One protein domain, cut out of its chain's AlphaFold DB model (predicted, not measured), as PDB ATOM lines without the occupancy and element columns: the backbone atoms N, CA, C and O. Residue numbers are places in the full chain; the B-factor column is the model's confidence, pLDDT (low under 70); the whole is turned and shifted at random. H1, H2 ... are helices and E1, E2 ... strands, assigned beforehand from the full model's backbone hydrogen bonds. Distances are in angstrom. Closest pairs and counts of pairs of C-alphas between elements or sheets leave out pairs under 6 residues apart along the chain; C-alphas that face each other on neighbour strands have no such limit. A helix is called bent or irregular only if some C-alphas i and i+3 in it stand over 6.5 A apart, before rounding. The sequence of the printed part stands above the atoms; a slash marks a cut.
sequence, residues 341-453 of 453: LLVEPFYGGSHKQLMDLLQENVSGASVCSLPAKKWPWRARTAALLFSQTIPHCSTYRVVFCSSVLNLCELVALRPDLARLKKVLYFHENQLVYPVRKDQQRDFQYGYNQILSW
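This is residues 341 to 453 of the 453 residues of a protein of Perca fluviatilis (UniProt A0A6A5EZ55). A twisted sheet of four parallel strands stands between two long helices, H1 over one face and H2 over the other, both over its E2 and E1 half. H3 packs on H2, with short H4 at its corner, and a long loop before the last helix, H5, makes the length, its residues 434 to 440 sticking out. The 113 printed residues run E1, H1, E2, H2, E3, H3, H4, E4, H5, and the sheet's order is E2, E1, E3, E4. The class is mixed, helices and strands; the whole is compact, with a radius of gyration of the C-alphas of 14.0 A, yet elongated, spanning 46 by 29 by 21 A.

E1, residues 341 to 347, and E2, residues 365 to 371, are parallel neighbours at 19 degrees, with N 344 and O 368 2.9 A apart, within hydrogen-bond range. On the other side of E1, E3, residues 398 to 402, is parallel to it at 12 degrees, with N 343 and O 400 at 2.8 A. E4, residues 421 to 425, is parallel to E3 at 18 degrees, with N 401 and O 423 at 3.0 A; E2 and E4 are the edge strands. H1, residues 349 to 361, is on the sheet at a height of 9.3 A, over E2 and E1 and along the strands; its closest C-alphas to E2 are Gln 359 and Ala 365, 5.5 A. H2, residues 375 to 389, is on the opposite face at a height of 8.9 A, its closest C-alphas to E1 being Arg 378 and Pro 345, 5.6 A; it is irregular, with C-alphas 380 and 383 7.4 A apart. E1, H1, E2 form a strand-helix-strand unit, two parallel neighbour strands with a helix between them along the chain; its crossover is right-handed. H3, residues 407 to 413, touches residues 383 to 387 of H2 alone, the closest C-alphas being Ala 383 and Leu 410, 4.5 A, and only grazes the sheet. H5, residues 443 to 451, is close to H3 but not clearly touching, its closest C-alphas being Cys 408 and Leu 451, 6.2 A. H4, residues 415 to 418, touches H3 only at the corner, and only just, with 3 pairs of C-alphas within 8 A. Every O i to N i+4 pair is within hydrogen-bond range in H1, H3 and H5; in H2 7 of 11 are, and H4 is too short for such a pair.

E1 begins at C-alpha 341, (-23.936, 2.797, 5.228), and is 14.6 A long. H1 is 18.7 A, E2 18.9 A and H2 18.3 A long. H5, 12.4 A long, ends at C-alpha 451, (-35.397, 19.218, 3.819).

The C-alphas of Ser 394 and Lys 437, 46.9 A apart, are the two farthest apart. The printed part has no cut; the link from E4 to H5 is long, with 17 residues. Mean pLDDT of the printed part is 90.8, with residues 434 to 438 and 440 under 70.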
ATOM      1  N   LEU A 341     -24.580   1.923   6.200       96.81
ATOM      2  CA  LEU A 341     -23.936   2.797   5.228       96.81
ATOM      3  C   LEU A 341     -23.630   4.145   5.886       96.81
ATOM      4  O   LEU A 341     -24.550   4.874   6.243       96.81
ATOM      5  N   LEU A 342     -22.355   4.486   6.029       97.44
ATOM      6  CA  LEU A 342     -21.884   5.776   6.532       97.44
ATOM      7  C   LEU A 342     -21.525   6.673   5.337       97.44
ATOM      8  O   LEU A 342     -20.648   6.327   4.547       97.44
ATOM      9  N   VAL A 343     -22.189   7.819   5.180       97.56
ATOM     10  CA  VAL A 343     -21.988   8.745   4.054       97.56
ATOM     11  C   VAL A 343     -21.482  10.097   4.550       97.56
ATOM     12  O   VAL A 343     -22.201  10.822   5.237       97.56
ATOM     13  N   GLU A 344     -20.265  10.477   4.156       97.25
ATOM     14  CA  GLU A 344     -19.635  11.733   4.588       97.25
ATOM     15  C   GLU A 344     -19.113  12.573   3.403       97.25
ATOM     16  O   GLU A 344     -18.038  12.301   2.854       97.25
ATOM     17  N   PRO A 345     -19.845  13.627   2.992       96.25
ATOM     18  CA  PRO A 345     -19.416  14.551   1.939       96.25
ATOM     19  C   PRO A 345     -18.145  15.358   2.233       96.25
ATOM     20  O   PRO A 345     -17.541  15.909   1.308       96.25
ATOM     21  N   PHE A 346     -17.776  15.511   3.500       96.38
ATOM     22  CA  PHE A 346     -16.672  16.341   3.958       96.38
ATOM     23  C   PHE A 346     -15.801  15.573   4.958       96.38
ATOM     24  O   PHE A 346     -15.758  15.843   6.152       96.38
ATOM     25  N   TYR A 347     -15.051  14.602   4.448       96.12
ATOM     26  CA  TYR A 347     -14.229  13.728   5.274       96.12
ATOM     27  C   TYR A 347     -12.884  14.382   5.618       96.12
ATOM     28  O   TYR A 347     -11.910  14.328   4.860       96.12
ATOM     29  N   GLY A 348     -12.861  15.083   6.750       94.31
ATOM     30  CA  GLY A 348     -11.681  15.727   7.325       94.31
ATOM     31  C   GLY A 348     -11.985  16.362   8.678       94.31
ATOM     32  O   GLY A 348     -13.145  16.508   9.054       94.31
ATOM     33  N   GLY A 349     -10.941  16.725   9.427       94.31
ATOM     34  CA  GLY A 349     -11.097  17.286  10.773       94.31
ATOM     35  C   GLY A 349     -11.980  16.410  11.671       94.31
ATOM     36  O   GLY A 349     -11.846  15.187  11.680       94.31
ATOM     37  N   SER A 350     -12.909  17.040  12.386       93.56
ATOM     38  CA  SER A 350     -13.825  16.369  13.314       93.56
ATOM     39  C   SER A 350     -14.875  15.475  12.635       93.56
ATOM     40  O   SER A 350     -15.289  14.489  13.233       93.56
ATOM     41  N   HIS A 351     -15.234  15.721  11.368       95.69
ATOM     42  CA  HIS A 351     -16.081  14.800  10.593       95.69
ATOM     43  C   HIS A 351     -15.385  13.461  10.338       95.69
ATOM     44  O   HIS A 351     -15.991  12.404  10.484       95.69
ATOM     45  N   LYS A 352     -14.093  13.503   9.976       95.75
ATOM     46  CA  LYS A 352     -13.294  12.288   9.782       95.75
ATOM     47  C   LYS A 352     -13.197  11.492  11.083       95.75
ATOM     48  O   LYS A 352     -13.470  10.302  11.070       95.75
ATOM     49  N   GLN A 353     -12.878  12.162  12.192       96.00
ATOM     50  CA  GLN A 353     -12.790  11.517  13.508       96.00
ATOM     51  C   GLN A 353     -14.091  10.792  13.880       96.00
ATOM     52  O   GLN A 353     -14.043   9.663  14.351       96.00
ATOM     53  N   LEU A 354     -15.249  11.413  13.623       95.31
ATOM     54  CA  LEU A 354     -16.547  10.777  13.846       95.31
ATOM     55  C   LEU A 354     -16.757   9.549  12.949       95.31
ATOM     56  O   LEU A 354     -17.200   8.515  13.438       95.31
ATOM     57  N   MET A 355     -16.473   9.658  11.647       95.94
ATOM     58  CA  MET A 355     -16.658   8.541  10.714       95.94
ATOM     59  C   MET A 355     -15.755   7.356  11.054       95.94
ATOM     60  O   MET A 355     -16.229   6.225  11.023       95.94
ATOM     61  N   ASP A 356     -14.495   7.620  11.403       95.62
ATOM     62  CA  ASP A 356     -13.518   6.592  11.775       95.62
ATOM     63  C   ASP A 356     -13.970   5.873  13.049       95.62
ATOM     64  O   ASP A 356     -14.061   4.648  13.070       95.62
ATOM     65  N   LEU A 357     -14.394   6.635  14.065       95.88
ATOM     66  CA  LEU A 357     -14.936   6.077  15.302       95.88
ATOM     67  C   LEU A 357     -16.168   5.198  15.041       95.88
ATOM     68  O   LEU A 357     -16.276   4.103  15.588       95.88
ATOM     69  N   LEU A 358     -17.105   5.660  14.209       95.00
ATOM     70  CA  LEU A 358     -18.292   4.877  13.860       95.00
ATOM     71  C   LEU A 358     -17.926   3.624  13.065       95.00
ATOM     72  O   LEU A 358     -18.500   2.571  13.315       95.00
ATOM     73  N   GLN A 359     -16.977   3.709  12.136       93.94
ATOM     74  CA  GLN A 359     -16.536   2.556  11.356       93.94
ATOM     75  C   GLN A 359     -15.858   1.495  12.233       93.94
ATOM     76  O   GLN A 359     -16.089   0.306  12.032       93.94
ATOM     77  N   GLU A 360     -15.058   1.917  13.213       93.25
ATOM     78  CA  GLU A 360     -14.380   1.024  14.157       93.25
ATOM     79  C   GLU A 360     -15.352   0.355  15.139       93.25
ATOM     80  O   GLU A 360     -15.183  -0.814  15.478       93.25
ATOM     81  N   ASN A 361     -16.383   1.079  15.591       93.94
ATOM     82  CA  ASN A 361     -17.273   0.620  16.664       93.94
ATOM     83  C   ASN A 361     -18.603   0.026  16.168       93.94
ATOM     84  O   ASN A 361     -19.327  -0.590  16.952       93.94
ATOM     85  N   VAL A 362     -18.954   0.190  14.889       91.25
ATOM     86  CA  VAL A 362     -20.198  -0.336  14.306       91.25
ATOM     87  C   VAL A 362     -19.885  -1.484  13.352       91.25
ATOM     88  O   VAL A 362     -19.385  -1.294  12.244       91.25
ATOM     89  N   SER A 363     -20.235  -2.705  13.757       89.00
ATOM     90  CA  SER A 363     -20.039  -3.898  12.931       89.00
ATOM     91  C   SER A 363     -20.839  -3.830  11.623       89.00
ATOM     92  O   SER A 363     -22.031  -3.520  11.616       89.00
ATOM     93  N   GLY A 364     -20.191  -4.158  10.503       88.94
ATOM     94  CA  GLY A 364     -20.815  -4.104   9.177       88.94
ATOM     95  C   GLY A 364     -21.037  -2.679   8.653       88.94
ATOM     96  O   GLY A 364     -21.928  -2.475   7.825       88.94
ATOM     97  N   ALA A 365     -20.271  -1.694   9.131       92.62
ATOM     98  CA  ALA A 365     -20.264  -0.343   8.582       92.62
ATOM     99  C   ALA A 365     -19.429  -0.250   7.293       92.62
ATOM    100  O   ALA A 365     -18.270  -0.659   7.242       92.62
ATOM    101  N   SER A 366     -20.017   0.337   6.254       93.62
ATOM    102  CA  SER A 366     -19.361   0.684   4.991       93.62
ATOM    103  C   SER A 366     -19.323   2.198   4.843       93.62
ATOM    104  O   SER A 366     -20.357   2.853   4.984       93.62
ATOM    105  N   VAL A 367     -18.149   2.762   4.559       94.81
ATOM    106  CA  VAL A 367     -17.953   4.215   4.465       94.81
ATOM    107  C   VAL A 367     -17.877   4.657   3.008       94.81
ATOM    108  O   VAL A 367     -17.025   4.211   2.245       94.81
ATOM    109  N   CYS A 368     -18.738   5.598   2.635       96.19
ATOM    110  CA  CYS A 368     -18.691   6.328   1.375       96.19
ATOM    111  C   CYS A 368     -18.387   7.795   1.674       96.19
ATOM    112  O   CYS A 368     -19.223   8.517   2.218       96.19
ATOM    113  N   SER A 369     -17.187   8.256   1.327       96.38
ATOM    114  CA  SER A 369     -16.732   9.583   1.729       96.38
ATOM    115  C   SER A 369     -16.102  10.387   0.595       96.38
ATOM    116  O   SER A 369     -15.721   9.863  -0.455       96.38
ATOM    117  N   LEU A 370     -16.028  11.704   0.790       95.62
ATOM    118  CA  LEU A 370     -15.414  12.634  -0.151       95.62
ATOM    119  C   LEU A 370     -14.367  13.510   0.553       95.62
ATOM    120  O   LEU A 370     -14.587  13.932   1.686       95.62
ATOM    121  N   PRO A 371     -13.256  13.878  -0.121       94.56
ATOM    122  CA  PRO A 371     -12.222  14.711   0.486       94.56
ATOM    123  C   PRO A 371     -12.768  16.030   1.041       94.56
ATOM    124  O   PRO A 371     -13.502  16.725   0.320       94.56
ATOM    125  N   ALA A 372     -12.315  16.412   2.242       91.69
ATOM    126  CA  ALA A 372     -12.606  17.678   2.928       91.69
ATOM    127  C   ALA A 372     -12.025  18.915   2.220       91.69
ATOM    128  O   ALA A 372     -11.142  19.625   2.700       91.69
ATOM    129  N   LYS A 373     -12.519  19.174   1.015       89.06
ATOM    130  CA  LYS A 373     -12.184  20.328   0.187       89.06
ATOM    131  C   LYS A 373     -13.475  20.896  -0.371       89.06
ATOM    132  O   LYS A 373     -14.356  20.145  -0.776       89.06
ATOM    133  N   LYS A 374     -13.542  22.230  -0.447       89.94
ATOM    134  CA  LYS A 374     -14.661  22.957  -1.065       89.94
ATOM    135  C   LYS A 374     -16.022  22.529  -0.483       89.94
ATOM    136  O   LYS A 374     -16.928  22.191  -1.239       89.94
ATOM    137  N   TRP A 375     -16.172  22.594   0.844       89.94
ATOM    138  CA  TRP A 375     -17.420  22.248   1.542       89.94
ATOM    139  C   TRP A 375     -18.698  22.871   0.930       89.94
ATOM    140  O   TRP A 375     -19.678  22.137   0.824       89.94
ATOM    141  N   PRO A 376     -18.703  24.118   0.392       90.06
ATOM    142  CA  PRO A 376     -19.900  24.695  -0.234       90.06
ATOM    143  C   PRO A 376     -20.400  23.884  -1.433       90.06
ATOM    144  O   PRO A 376     -21.596  23.797  -1.689       90.06
ATOM    145  N   TRP A 377     -19.467  23.287  -2.182       90.75
ATOM    146  CA  TRP A 377     -19.781  22.405  -3.300       90.75
ATOM    147  C   TRP A 377     -20.217  21.032  -2.808       90.75
ATOM    148  O   TRP A 377     -21.170  20.483  -3.344       90.75
ATOM    149  N   ARG A 378     -19.580  20.501  -1.756       93.44
ATOM    150  CA  ARG A 378     -19.996  19.233  -1.135       93.44
ATOM    151  C   ARG A 378     -21.451  19.291  -0.683       93.44
ATOM    152  O   ARG A 378     -22.216  18.410  -1.052       93.44
ATOM    153  N   ALA A 379     -21.841  20.372  -0.015       91.31
ATOM    154  CA  ALA A 379     -23.209  20.566   0.456       91.31
ATOM    155  C   ALA A 379     -24.265  20.654  -0.660       91.31
ATOM    156  O   ALA A 379     -25.449  20.448  -0.405       91.31
ATOM    157  N   ARG A 380     -23.849  20.960  -1.896       91.56
ATOM    158  CA  ARG A 380     -24.739  21.112  -3.056       91.56
ATOM    159  C   ARG A 380     -24.762  19.914  -3.989       91.56
ATOM    160  O   ARG A 380     -25.771  19.683  -4.628       91.56
ATOM    161  N   THR A 381     -23.639  19.216  -4.148       94.00
ATOM    162  CA  THR A 381     -23.483  18.232  -5.233       94.00
ATOM    163  C   THR A 381     -23.120  16.837  -4.751       94.00
ATOM    164  O   THR A 381     -23.089  15.909  -5.559       94.00
ATOM    165  N   ALA A 382     -22.844  16.648  -3.457       96.00
ATOM    166  CA  ALA A 382     -22.459  15.335  -2.952       96.00
ATOM    167  C   ALA A 382     -23.571  14.299  -3.114       96.00
ATOM    168  O   ALA A 382     -23.252  13.164  -3.436       96.00
ATOM    169  N   ALA A 383     -24.846  14.679  -2.973       96.31
ATOM    170  CA  ALA A 383     -25.976  13.778  -3.199       96.31
ATOM    171  C   ALA A 383     -25.960  13.178  -4.617       96.31
ATOM    172  O   ALA A 383     -26.005  11.960  -4.775       96.31
ATOM    173  N   LEU A 384     -25.785  14.023  -5.639       95.50
ATOM    174  CA  LEU A 384     -25.658  13.589  -7.032       95.50
ATOM    175  C   LEU A 384     -24.416  12.722  -7.276       95.50
ATOM    176  O   LEU A 384     -24.456  11.789  -8.070       95.50
ATOM    177  N   LEU A 385     -23.294  13.023  -6.622       95.19
ATOM    178  CA  LEU A 385     -22.090  12.208  -6.774       95.19
ATOM    179  C   LEU A 385     -22.264  10.837  -6.107       95.19
ATOM    180  O   LEU A 385     -21.925   9.813  -6.693       95.19
ATOM    181  N   PHE A 386     -22.830  10.816  -4.904       97.38
ATOM    182  CA  PHE A 386     -23.066   9.605  -4.135       97.38
ATOM    183  C   PHE A 386     -24.141   8.705  -4.736       97.38
ATOM    184  O   PHE A 386     -24.030   7.489  -4.608       97.38
ATOM    185  N   SER A 387     -25.123   9.253  -5.455       96.56
ATOM    186  CA  SER A 387     -26.091   8.421  -6.173       96.56
ATOM    187  C   SER A 387     -25.413   7.506  -7.200       96.56
ATOM    188  O   SER A 387     -25.875   6.383  -7.403       96.56
ATOM    189  N   GLN A 388     -24.283   7.948  -7.766       94.44
ATOM    190  CA  GLN A 388     -23.484   7.209  -8.744       94.44
ATOM    191  C   GLN A 388     -22.384   6.345  -8.112       94.44
ATOM    192  O   GLN A 388     -22.005   5.333  -8.695       94.44
ATOM    193  N   THR A 389     -21.832   6.742  -6.958       93.56
ATOM    194  CA  THR A 389     -20.670   6.061  -6.360       93.56
ATOM    195  C   THR A 389     -21.013   5.078  -5.248       93.56
ATOM    196  O   THR A 389     -20.240   4.149  -5.027       93.56
ATOM    197  N   ILE A 390     -22.139   5.250  -4.545       94.12
ATOM    198  CA  ILE A 390     -22.564   4.303  -3.509       94.12
ATOM    199  C   ILE A 390     -22.971   2.992  -4.199       94.12
ATOM    200  O   ILE A 390     -23.918   3.006  -4.993       94.12
ATOM    201  N   PRO A 391     -22.329   1.850  -3.898       88.69
ATOM    202  CA  PRO A 391     -22.690   0.580  -4.514       88.69
ATOM    203  C   PRO A 391     -24.107   0.161  -4.111       88.69
ATOM    204  O   PRO A 391     -24.549   0.394  -2.982       88.69
ATOM    205  N   HIS A 392     -24.829  -0.479  -5.029       89.19
ATOM    206  CA  HIS A 392     -26.088  -1.130  -4.685       89.19
ATOM    207  C   HIS A 392     -25.803  -2.325  -3.779       89.19
ATOM    208  O   HIS A 392     -25.036  -3.217  -4.133       89.19
ATOM    209  N   CYS A 393     -26.426  -2.339  -2.606       88.06
ATOM    210  CA  CYS A 393     -26.291  -3.428  -1.657       88.06
ATOM    211  C   CYS A 393     -27.633  -3.653  -0.962       88.06
ATOM    212  O   CYS A 393     -28.206  -2.733  -0.378       88.06
ATOM    213  N   SER A 394     -28.153  -4.876  -1.051       87.88
ATOM    214  CA  SER A 394     -29.448  -5.251  -0.477       87.88
ATOM    215  C   SER A 394     -29.401  -5.446   1.040       87.88
ATOM    216  O   SER A 394     -30.456  -5.488   1.671       87.88
ATOM    217  N   THR A 395     -28.205  -5.559   1.624       91.19
ATOM    218  CA  THR A 395     -28.009  -5.815   3.057       91.19
ATOM    219  C   THR A 395     -27.990  -4.547   3.901       91.19
ATOM    220  O   THR A 395     -28.160  -4.644   5.117       91.19
ATOM    221  N   TYR A 396     -27.853  -3.363   3.288       94.19
ATOM    222  CA  TYR A 396     -27.975  -2.104   4.015       94.19
ATOM    223  C   TYR A 396     -29.357  -1.991   4.663       94.19
ATOM    224  O   TYR A 396     -30.389  -2.213   4.032       94.19
ATOM    225  N   ARG A 397     -29.365  -1.617   5.941       95.06
ATOM    226  CA  ARG A 397     -30.571  -1.364   6.743       95.06
ATOM    227  C   ARG A 397     -30.606   0.054   7.298       95.06
ATOM    228  O   ARG A 397     -31.687   0.606   7.500       95.06
ATOM    229  N   VAL A 398     -29.435   0.645   7.520       96.25
ATOM    230  CA  VAL A 398     -29.276   1.988   8.080       96.25
ATOM    231  C   VAL A 398     -28.385   2.814   7.163       96.25
ATOM    232  O   VAL A 398     -27.353   2.326   6.709       96.25
ATOM    233  N   VAL A 399     -28.767   4.067   6.923       96.69
ATOM    234  CA  VAL A 399     -27.894   5.094   6.354       96.69
ATOM    235  C   VAL A 399     -27.644   6.167   7.406       96.69
ATOM    236  O   VAL A 399     -28.580   6.745   7.956       96.69
ATOM    237  N   PHE A 400     -26.376   6.406   7.697       97.56
ATOM    238  CA  PHE A 400     -25.904   7.496   8.532       97.56
ATOM    239  C   PHE A 400     -25.232   8.533   7.639       97.56
ATOM    240  O   PHE A 400     -24.430   8.172   6.778       97.56
ATOM    241  N   CYS A 401     -25.493   9.814   7.859       97.00
ATOM    242  CA  CYS A 401     -24.741  10.880   7.209       97.00
ATOM    243  C   CYS A 401     -24.653  12.132   8.078       97.00
ATOM    244  O   CYS A 401     -25.451  12.331   8.995       97.00
ATOM    245  N   SER A 402     -23.684  12.996   7.781       95.75
ATOM    246  CA  SER A 402     -23.638  14.329   8.381       95.75
ATOM    247  C   SER A 402     -24.603  15.294   7.688       95.75
ATOM    248  O   SER A 402     -24.928  15.141   6.508       95.75
ATOM    249  N   SER A 403     -24.994  16.354   8.398       93.62
ATOM    250  CA  SER A 403     -25.846  17.449   7.908       93.62
ATOM    251  C   SER A 403     -25.234  18.288   6.779       93.62
ATOM    252  O   SER A 403     -25.848  19.254   6.323       93.62
ATOM    253  N   VAL A 404     -24.028  17.944   6.316       94.50
ATOM    254  CA  VAL A 404     -23.451  18.480   5.078       94.50
ATOM    255  C   VAL A 404     -24.123  17.838   3.861       94.50
ATOM    256  O   VAL A 404     -24.203  18.468   2.811       94.50
ATOM    257  N   LEU A 405     -24.608  16.598   3.965       95.56
ATOM    258  CA  LEU A 405     -25.285  15.916   2.866       95.56
ATOM    259  C   LEU A 405     -26.739  16.384   2.760       95.56
ATOM    260  O   LEU A 405     -27.487  16.294   3.729       95.56
ATOM    261  N   ASN A 406     -27.166  16.775   1.558       95.56
ATOM    262  CA  ASN A 406     -28.589  16.848   1.232       95.56
ATOM    263  C   ASN A 406     -29.149  15.420   1.111       95.56
ATOM    264  O   ASN A 406     -29.106  14.804   0.042       95.56
ATOM    265  N   LEU A 407     -29.595  14.856   2.234       95.94
ATOM    266  CA  LEU A 407     -30.049  13.470   2.304       95.94
ATOM    267  C   LEU A 407     -31.345  13.269   1.516       95.94
ATOM    268  O   LEU A 407     -31.493  12.242   0.857       95.94
ATOM    269  N   CYS A 408     -32.245  14.256   1.538       95.25
ATOM    270  CA  CYS A 408     -33.490  14.212   0.772       95.25
ATOM    271  C   CYS A 408     -33.216  14.027  -0.726       95.25
ATOM    272  O   CYS A 408     -33.818  13.171  -1.370       95.25
ATOM    273  N   GLU A 409     -32.269  14.788  -1.276       96.06
ATOM    274  CA  GLU A 409     -31.874  14.675  -2.682       96.06
ATOM    275  C   GLU A 409     -31.237  13.316  -2.993       96.06
ATOM    276  O   GLU A 409     -31.588  12.693  -3.993       96.06
ATOM    277  N   LEU A 410     -30.351  12.812  -2.126       96.50
ATOM    278  CA  LEU A 410     -29.746  11.492  -2.331       96.50
ATOM    279  C   LEU A 410     -30.815  10.396  -2.356       96.50
ATOM    280  O   LEU A 410     -30.795   9.542  -3.237       96.50
ATOM    281  N   VAL A 411     -31.750  10.427  -1.408       95.56
ATOM    282  CA  VAL A 411     -32.830   9.444  -1.301       95.56
ATOM    283  C   VAL A 411     -33.789   9.530  -2.493       95.56
ATOM    284  O   VAL A 411     -34.211   8.493  -3.002       95.56
ATOM    285  N   ALA A 412     -34.084  10.734  -2.987       95.44
ATOM    286  CA  ALA A 412     -34.886  10.920  -4.197       95.44
ATOM    287  C   ALA A 412     -34.199  10.331  -5.443       95.44
ATOM    288  O   ALA A 412     -34.854   9.716  -6.282       95.44
ATOM    289  N   LEU A 413     -32.873  10.473  -5.546       96.25
ATOM    290  CA  LEU A 413     -32.075   9.900  -6.634       96.25
ATOM    291  C   LEU A 413     -31.824   8.390  -6.472       96.25
ATOM    292  O   LEU A 413     -31.499   7.717  -7.450       96.25
ATOM    293  N   ARG A 414     -31.946   7.854  -5.253       94.62
ATOM    294  CA  ARG A 414     -31.692   6.447  -4.911       94.62
ATOM    295  C   ARG A 414     -32.858   5.838  -4.127       94.62
ATOM    296  O   ARG A 414     -32.770   5.682  -2.904       94.62
ATOM    297  N   PRO A 415     -33.933   5.416  -4.824       92.31
ATOM    298  CA  PRO A 415     -35.105   4.803  -4.193       92.31
ATOM    299  C   PRO A 415     -34.782   3.561  -3.347       92.31
ATOM    300  O   PRO A 415     -35.470   3.270  -2.371       92.31
ATOM    301  N   ASP A 416     -33.706   2.840  -3.666       93.19
ATOM    302  CA  ASP A 416     -33.229   1.700  -2.882       93.19
ATOM    303  C   ASP A 416     -32.732   2.093  -1.482       93.19
ATOM    304  O   ASP A 416     -32.861   1.286  -0.556       93.19
ATOM    305  N   LEU A 417     -32.236   3.327  -1.314       95.06
ATOM    306  CA  LEU A 417     -31.847   3.911  -0.025       95.06
ATOM    307  C   LEU A 417     -33.046   4.521   0.726       95.06
ATOM    308  O   LEU A 417     -32.995   4.692   1.945       95.06
ATOM    309  N   ALA A 418     -34.154   4.806   0.034       92.25
ATOM    310  CA  ALA A 418     -35.339   5.442   0.613       92.25
ATOM    311  C   ALA A 418     -36.031   4.610   1.694       92.25
ATOM    312  O   ALA A 418     -36.661   5.167   2.587       92.25
ATOM    313  N   ARG A 419     -35.898   3.285   1.657       91.31
ATOM    314  CA  ARG A 419     -36.449   2.370   2.673       91.31
ATOM    315  C   ARG A 419     -35.572   2.214   3.915       91.31
ATOM    316  O   ARG A 419     -36.021   1.639   4.901       91.31
ATOM    317  N   LEU A 420     -34.325   2.683   3.870       95.12
ATOM    318  CA  LEU A 420     -33.391   2.523   4.981       95.12
ATOM    319  C   LEU A 420     -33.809   3.395   6.165       95.12
ATOM    320  O   LEU A 420     -34.431   4.450   5.997       95.12
ATOM    321  N   LYS A 421     -33.423   2.981   7.375       95.88
ATOM    322  CA  LYS A 421     -33.479   3.862   8.543       95.88
ATOM    323  C   LYS A 421     -32.440   4.965   8.355       95.88
ATOM    324  O   LYS A 421     -31.270   4.663   8.134       95.88
ATOM    325  N   LYS A 422     -32.861   6.226   8.430       95.88
ATOM    326  CA  LYS A 422     -31.981   7.384   8.244       95.88
ATOM    327  C   LYS A 422     -31.543   7.922   9.594       95.88
ATOM    328  O   LYS A 422     -32.371   8.097  10.485       95.88
ATOM    329  N   VAL A 423     -30.252   8.181   9.731       96.38
ATOM    330  CA  VAL A 423     -29.664   8.869  10.876       96.38
ATOM    331  C   VAL A 423     -28.895  10.061  10.332       96.38
ATOM    332  O   VAL A 423     -27.852   9.902   9.701       96.38
ATOM    333  N   LEU A 424     -29.437  11.254  10.554       95.31
ATOM    334  CA  LEU A 424     -28.801  12.502  10.158       95.31
ATOM    335  C   LEU A 424     -28.126  13.127  11.377       95.31
ATOM    336  O   LEU A 424     -28.792  13.493  12.346       95.31
ATOM    337  N   TYR A 425     -26.805  13.250  11.330       95.12
ATOM    338  CA  TYR A 425     -26.024  13.854  12.399       95.12
ATOM    339  C   TYR A 425     -25.671  15.306  12.078       95.12
ATOM    340  O   TYR A 425     -24.978  15.607  11.104       95.12
ATOM    341  N   PHE A 426     -26.121  16.222  12.931       92.88
ATOM    342  CA  PHE A 426     -25.852  17.647  12.786       92.88
ATOM    343  C   PHE A 426     -24.528  18.018  13.438       92.88
ATOM    344  O   PHE A 426     -24.491  18.451  14.586       92.88
ATOM    345  N   HIS A 427     -23.442  17.882  12.676       88.69
ATOM    346  CA  HIS A 427     -22.126  18.354  13.114       88.69
ATOM    347  C   HIS A 427     -22.096  19.876  13.272       88.69
ATOM    348  O   HIS A 427     -21.510  20.410  14.207       88.69
ATOM    349  N   GLU A 428     -22.789  20.565  12.365       87.56
ATOM    350  CA  GLU A 428     -23.046  21.997  12.426       87.56
ATOM    351  C   GLU A 428     -24.481  22.286  11.962       87.56
ATOM    352  O   GLU A 428     -24.972  21.696  10.989       87.56
ATOM    353  N   ASN A 429     -25.148  23.224  12.638       87.38
ATOM    354  CA  ASN A 429     -26.472  23.713  12.261       87.38
ATOM    355  C   ASN A 429     -26.333  25.035  11.497       87.38
ATOM    356  O   ASN A 429     -25.968  26.055  12.079       87.38
ATOM    357  N   GLN A 430     -26.648  25.027  10.201       86.38
ATOM    358  CA  GLN A 430     -26.508  26.196   9.326       86.38
ATOM    359  C   GLN A 430     -27.616  27.243   9.547       86.38
ATOM    360  O   GLN A 430     -27.438  28.407   9.181       86.38
ATOM    361  N   LEU A 431     -28.726  26.874  10.202       81.19
ATOM    362  CA  LEU A 431     -29.790  27.808  10.591       81.19
ATOM    363  C   LEU A 431     -29.327  28.725  11.727       81.19
ATOM    364  O   LEU A 431     -29.489  29.939  11.654       81.19
ATOM    365  N   VAL A 432     -28.683  28.152  12.749       81.12
ATOM    366  CA  VAL A 432     -28.294  28.865  13.983       81.12
ATOM    367  C   VAL A 432     -26.770  28.986  14.120       81.12
ATOM    368  O   VAL A 432     -26.247  29.194  15.210       81.12
ATOM    369  N   TYR A 433     -26.022  28.870  13.017       76.19
ATOM    370  CA  TYR A 433     -24.560  28.909  13.090       76.19
ATOM    371  C   TYR A 433     -24.077  30.245  13.684       76.19
ATOM    372  O   TYR A 433     -24.501  31.302  13.200       76.19
ATOM    373  N   PRO A 434     -23.217  30.244  14.718       69.94
ATOM    374  CA  PRO A 434     -22.739  31.472  15.335       69.94
ATOM    375  C   PRO A 434     -21.734  32.156  14.404       69.94
ATOM    376  O   PRO A 434     -20.657  31.628  14.130       69.94
ATOM    377  N   VAL A 435     -22.065  33.351  13.907       65.38
ATOM    378  CA  VAL A 435     -21.170  34.107  13.017       65.38
ATOM    379  C   VAL A 435     -20.649  35.330  13.756       65.38
ATOM    380  O   VAL A 435     -21.414  36.119  14.292       65.38
ATOM    381  N   ARG A 436     -19.323  35.505  13.765       60.56
ATOM    382  CA  ARG A 436     -18.657  36.664  14.391       60.56
ATOM    383  C   ARG A 436     -18.822  37.969  13.599       60.56
ATOM    384  O   ARG A 436     -18.440  39.025  14.086       60.56
ATOM    385  N   LYS A 437     -19.298  37.892  12.355       60.97
ATOM    386  CA  LYS A 437     -19.489  39.021  11.438       60.97
ATOM    387  C   LYS A 437     -20.778  38.816  10.663       60.97
ATOM    388  O   LYS A 437     -20.969  37.745  10.093       60.97
ATOM    389  N   ASP A 438     -21.612  39.842  10.609       61.56
ATOM    390  CA  ASP A 438     -22.874  39.778   9.888       61.56
ATOM    391  C   ASP A 438     -22.603  39.812   8.375       61.56
ATOM    392  O   ASP A 438     -22.097  40.794   7.828       61.56
ATOM    393  N   GLN A 439     -22.825  38.682   7.708       70.19
ATOM    394  CA  GLN A 439     -22.678  38.525   6.263       70.19
ATOM    395  C   GLN A 439     -23.952  37.897   5.716       70.19
ATOM    396  O   GLN A 439     -24.565  37.056   6.375       70.19
ATOM    397  N   GLN A 440     -24.322  38.270   4.488       69.31
ATOM    398  CA  GLN A 440     -25.448  37.661   3.790       69.31
ATOM    399  C   GLN A 440     -25.207  36.152   3.661       69.31
ATOM    400  O   GLN A 440     -24.292  35.714   2.959       69.31
ATOM    401  N   ARG A 441     -25.996  35.363   4.397       71.94
ATOM    402  CA  ARG A 441     -25.878  33.905   4.409       71.94
ATOM    403  C   ARG A 441     -26.457  33.323   3.132       71.94
ATOM    404  O   ARG A 441     -27.466  33.790   2.609       71.94
ATOM    405  N   ASP A 442     -25.834  32.250   2.679       80.81
ATOM    406  CA  ASP A 442     -26.397  31.414   1.635       80.81
ATOM    407  C   ASP A 442     -27.502  30.544   2.249       80.81
ATOM    408  O   ASP A 442     -27.232  29.584   2.976       80.81
ATOM    409  N   PHE A 443     -28.758  30.925   2.007       84.81
ATOM    410  CA  PHE A 443     -29.928  30.268   2.596       84.81
ATOM    411  C   PHE A 443     -30.027  28.785   2.214       84.81
ATOM    412  O   PHE A 443     -30.650  28.002   2.932       84.81
ATOM    413  N   GLN A 444     -29.396  28.387   1.104       86.19
ATOM    414  CA  GLN A 444     -29.497  27.040   0.563       86.19
ATOM    415  C   GLN A 444     -28.965  25.982   1.536       86.19
ATOM    416  O   GLN A 444     -29.510  24.886   1.588       86.19
ATOM    417  N   TYR A 445     -27.942  26.284   2.343       87.81
ATOM    418  CA  TYR A 445     -27.388  25.295   3.277       87.81
ATOM    419  C   TYR A 445     -28.344  24.981   4.427       87.81
ATOM    420  O   TYR A 445     -28.547  23.814   4.754       87.81
ATOM    421  N   GLY A 446     -28.973  26.011   4.999       88.75
ATOM    422  CA  GLY A 446     -30.022  25.832   6.002       88.75
ATOM    423  C   GLY A 446     -31.245  25.130   5.414       88.75
ATOM    424  O   GLY A 446     -31.774  24.206   6.021       88.75
ATOM    425  N   TYR A 447     -31.643  25.501   4.196       89.69
ATOM    426  CA  TYR A 447     -32.755  24.863   3.493       89.69
ATOM    427  C   TYR A 447     -32.507  23.370   3.226       89.69
ATOM    428  O   TYR A 447     -33.362  22.545   3.538       89.69
ATOM    429  N   ASN A 448     -31.318  22.997   2.739       90.88
ATOM    430  CA  ASN A 448     -30.939  21.596   2.524       90.88
ATOM    431  C   ASN A 448     -30.996  20.780   3.826       90.88
ATOM    432  O   ASN A 448     -31.406  19.619   3.811       90.88
ATOM    433  N   GLN A 449     -30.596  21.387   4.947       91.19
ATOM    434  CA  GLN A 449     -30.668  20.764   6.266       91.19
ATOM    435  C   GLN A 449     -32.110  20.551   6.735       91.19
ATOM    436  O   GLN A 449     -32.406  19.477   7.247       91.19
ATOM    437  N   ILE A 450     -33.004  21.524   6.515       91.00
ATOM    438  CA  ILE A 450     -34.438  21.398   6.830       91.00
ATOM    439  C   ILE A 450     -35.077  20.280   6.007       91.00
ATOM    440  O   ILE A 450     -35.783  19.449   6.558       91.00
ATOM    441  N   LEU A 451     -34.816  20.238   4.697       89.31
ATOM    442  CA  LEU A 451     -35.397  19.218   3.819       89.31
ATOM    443  C   LEU A 451     -34.921  17.800   4.138       89.31
ATOM    444  O   LEU A 451     -35.595  16.834   3.801       89.31
ATOM    445  N   SER A 452     -33.733  17.675   4.724       88.00
ATOM    446  CA  SER A 452     -33.146  16.383   5.077       88.00
ATOM    447  C   SER A 452     -33.627  15.847   6.428       88.00
ATOM    448  O   SER A 452     -33.287  14.706   6.749       88.00
ATOM    449  N   TRP A 453     -34.337  16.667   7.213       71.81
ATOM    450  CA  TRP A 453     -34.796  16.349   8.565       71.81
ATOM    451  C   TRP A 453     -36.063  15.496   8.582       71.81
ATOM    452  O   TRP A 453     -36.941  15.713   7.716       71.81
TER     453      TRP A 453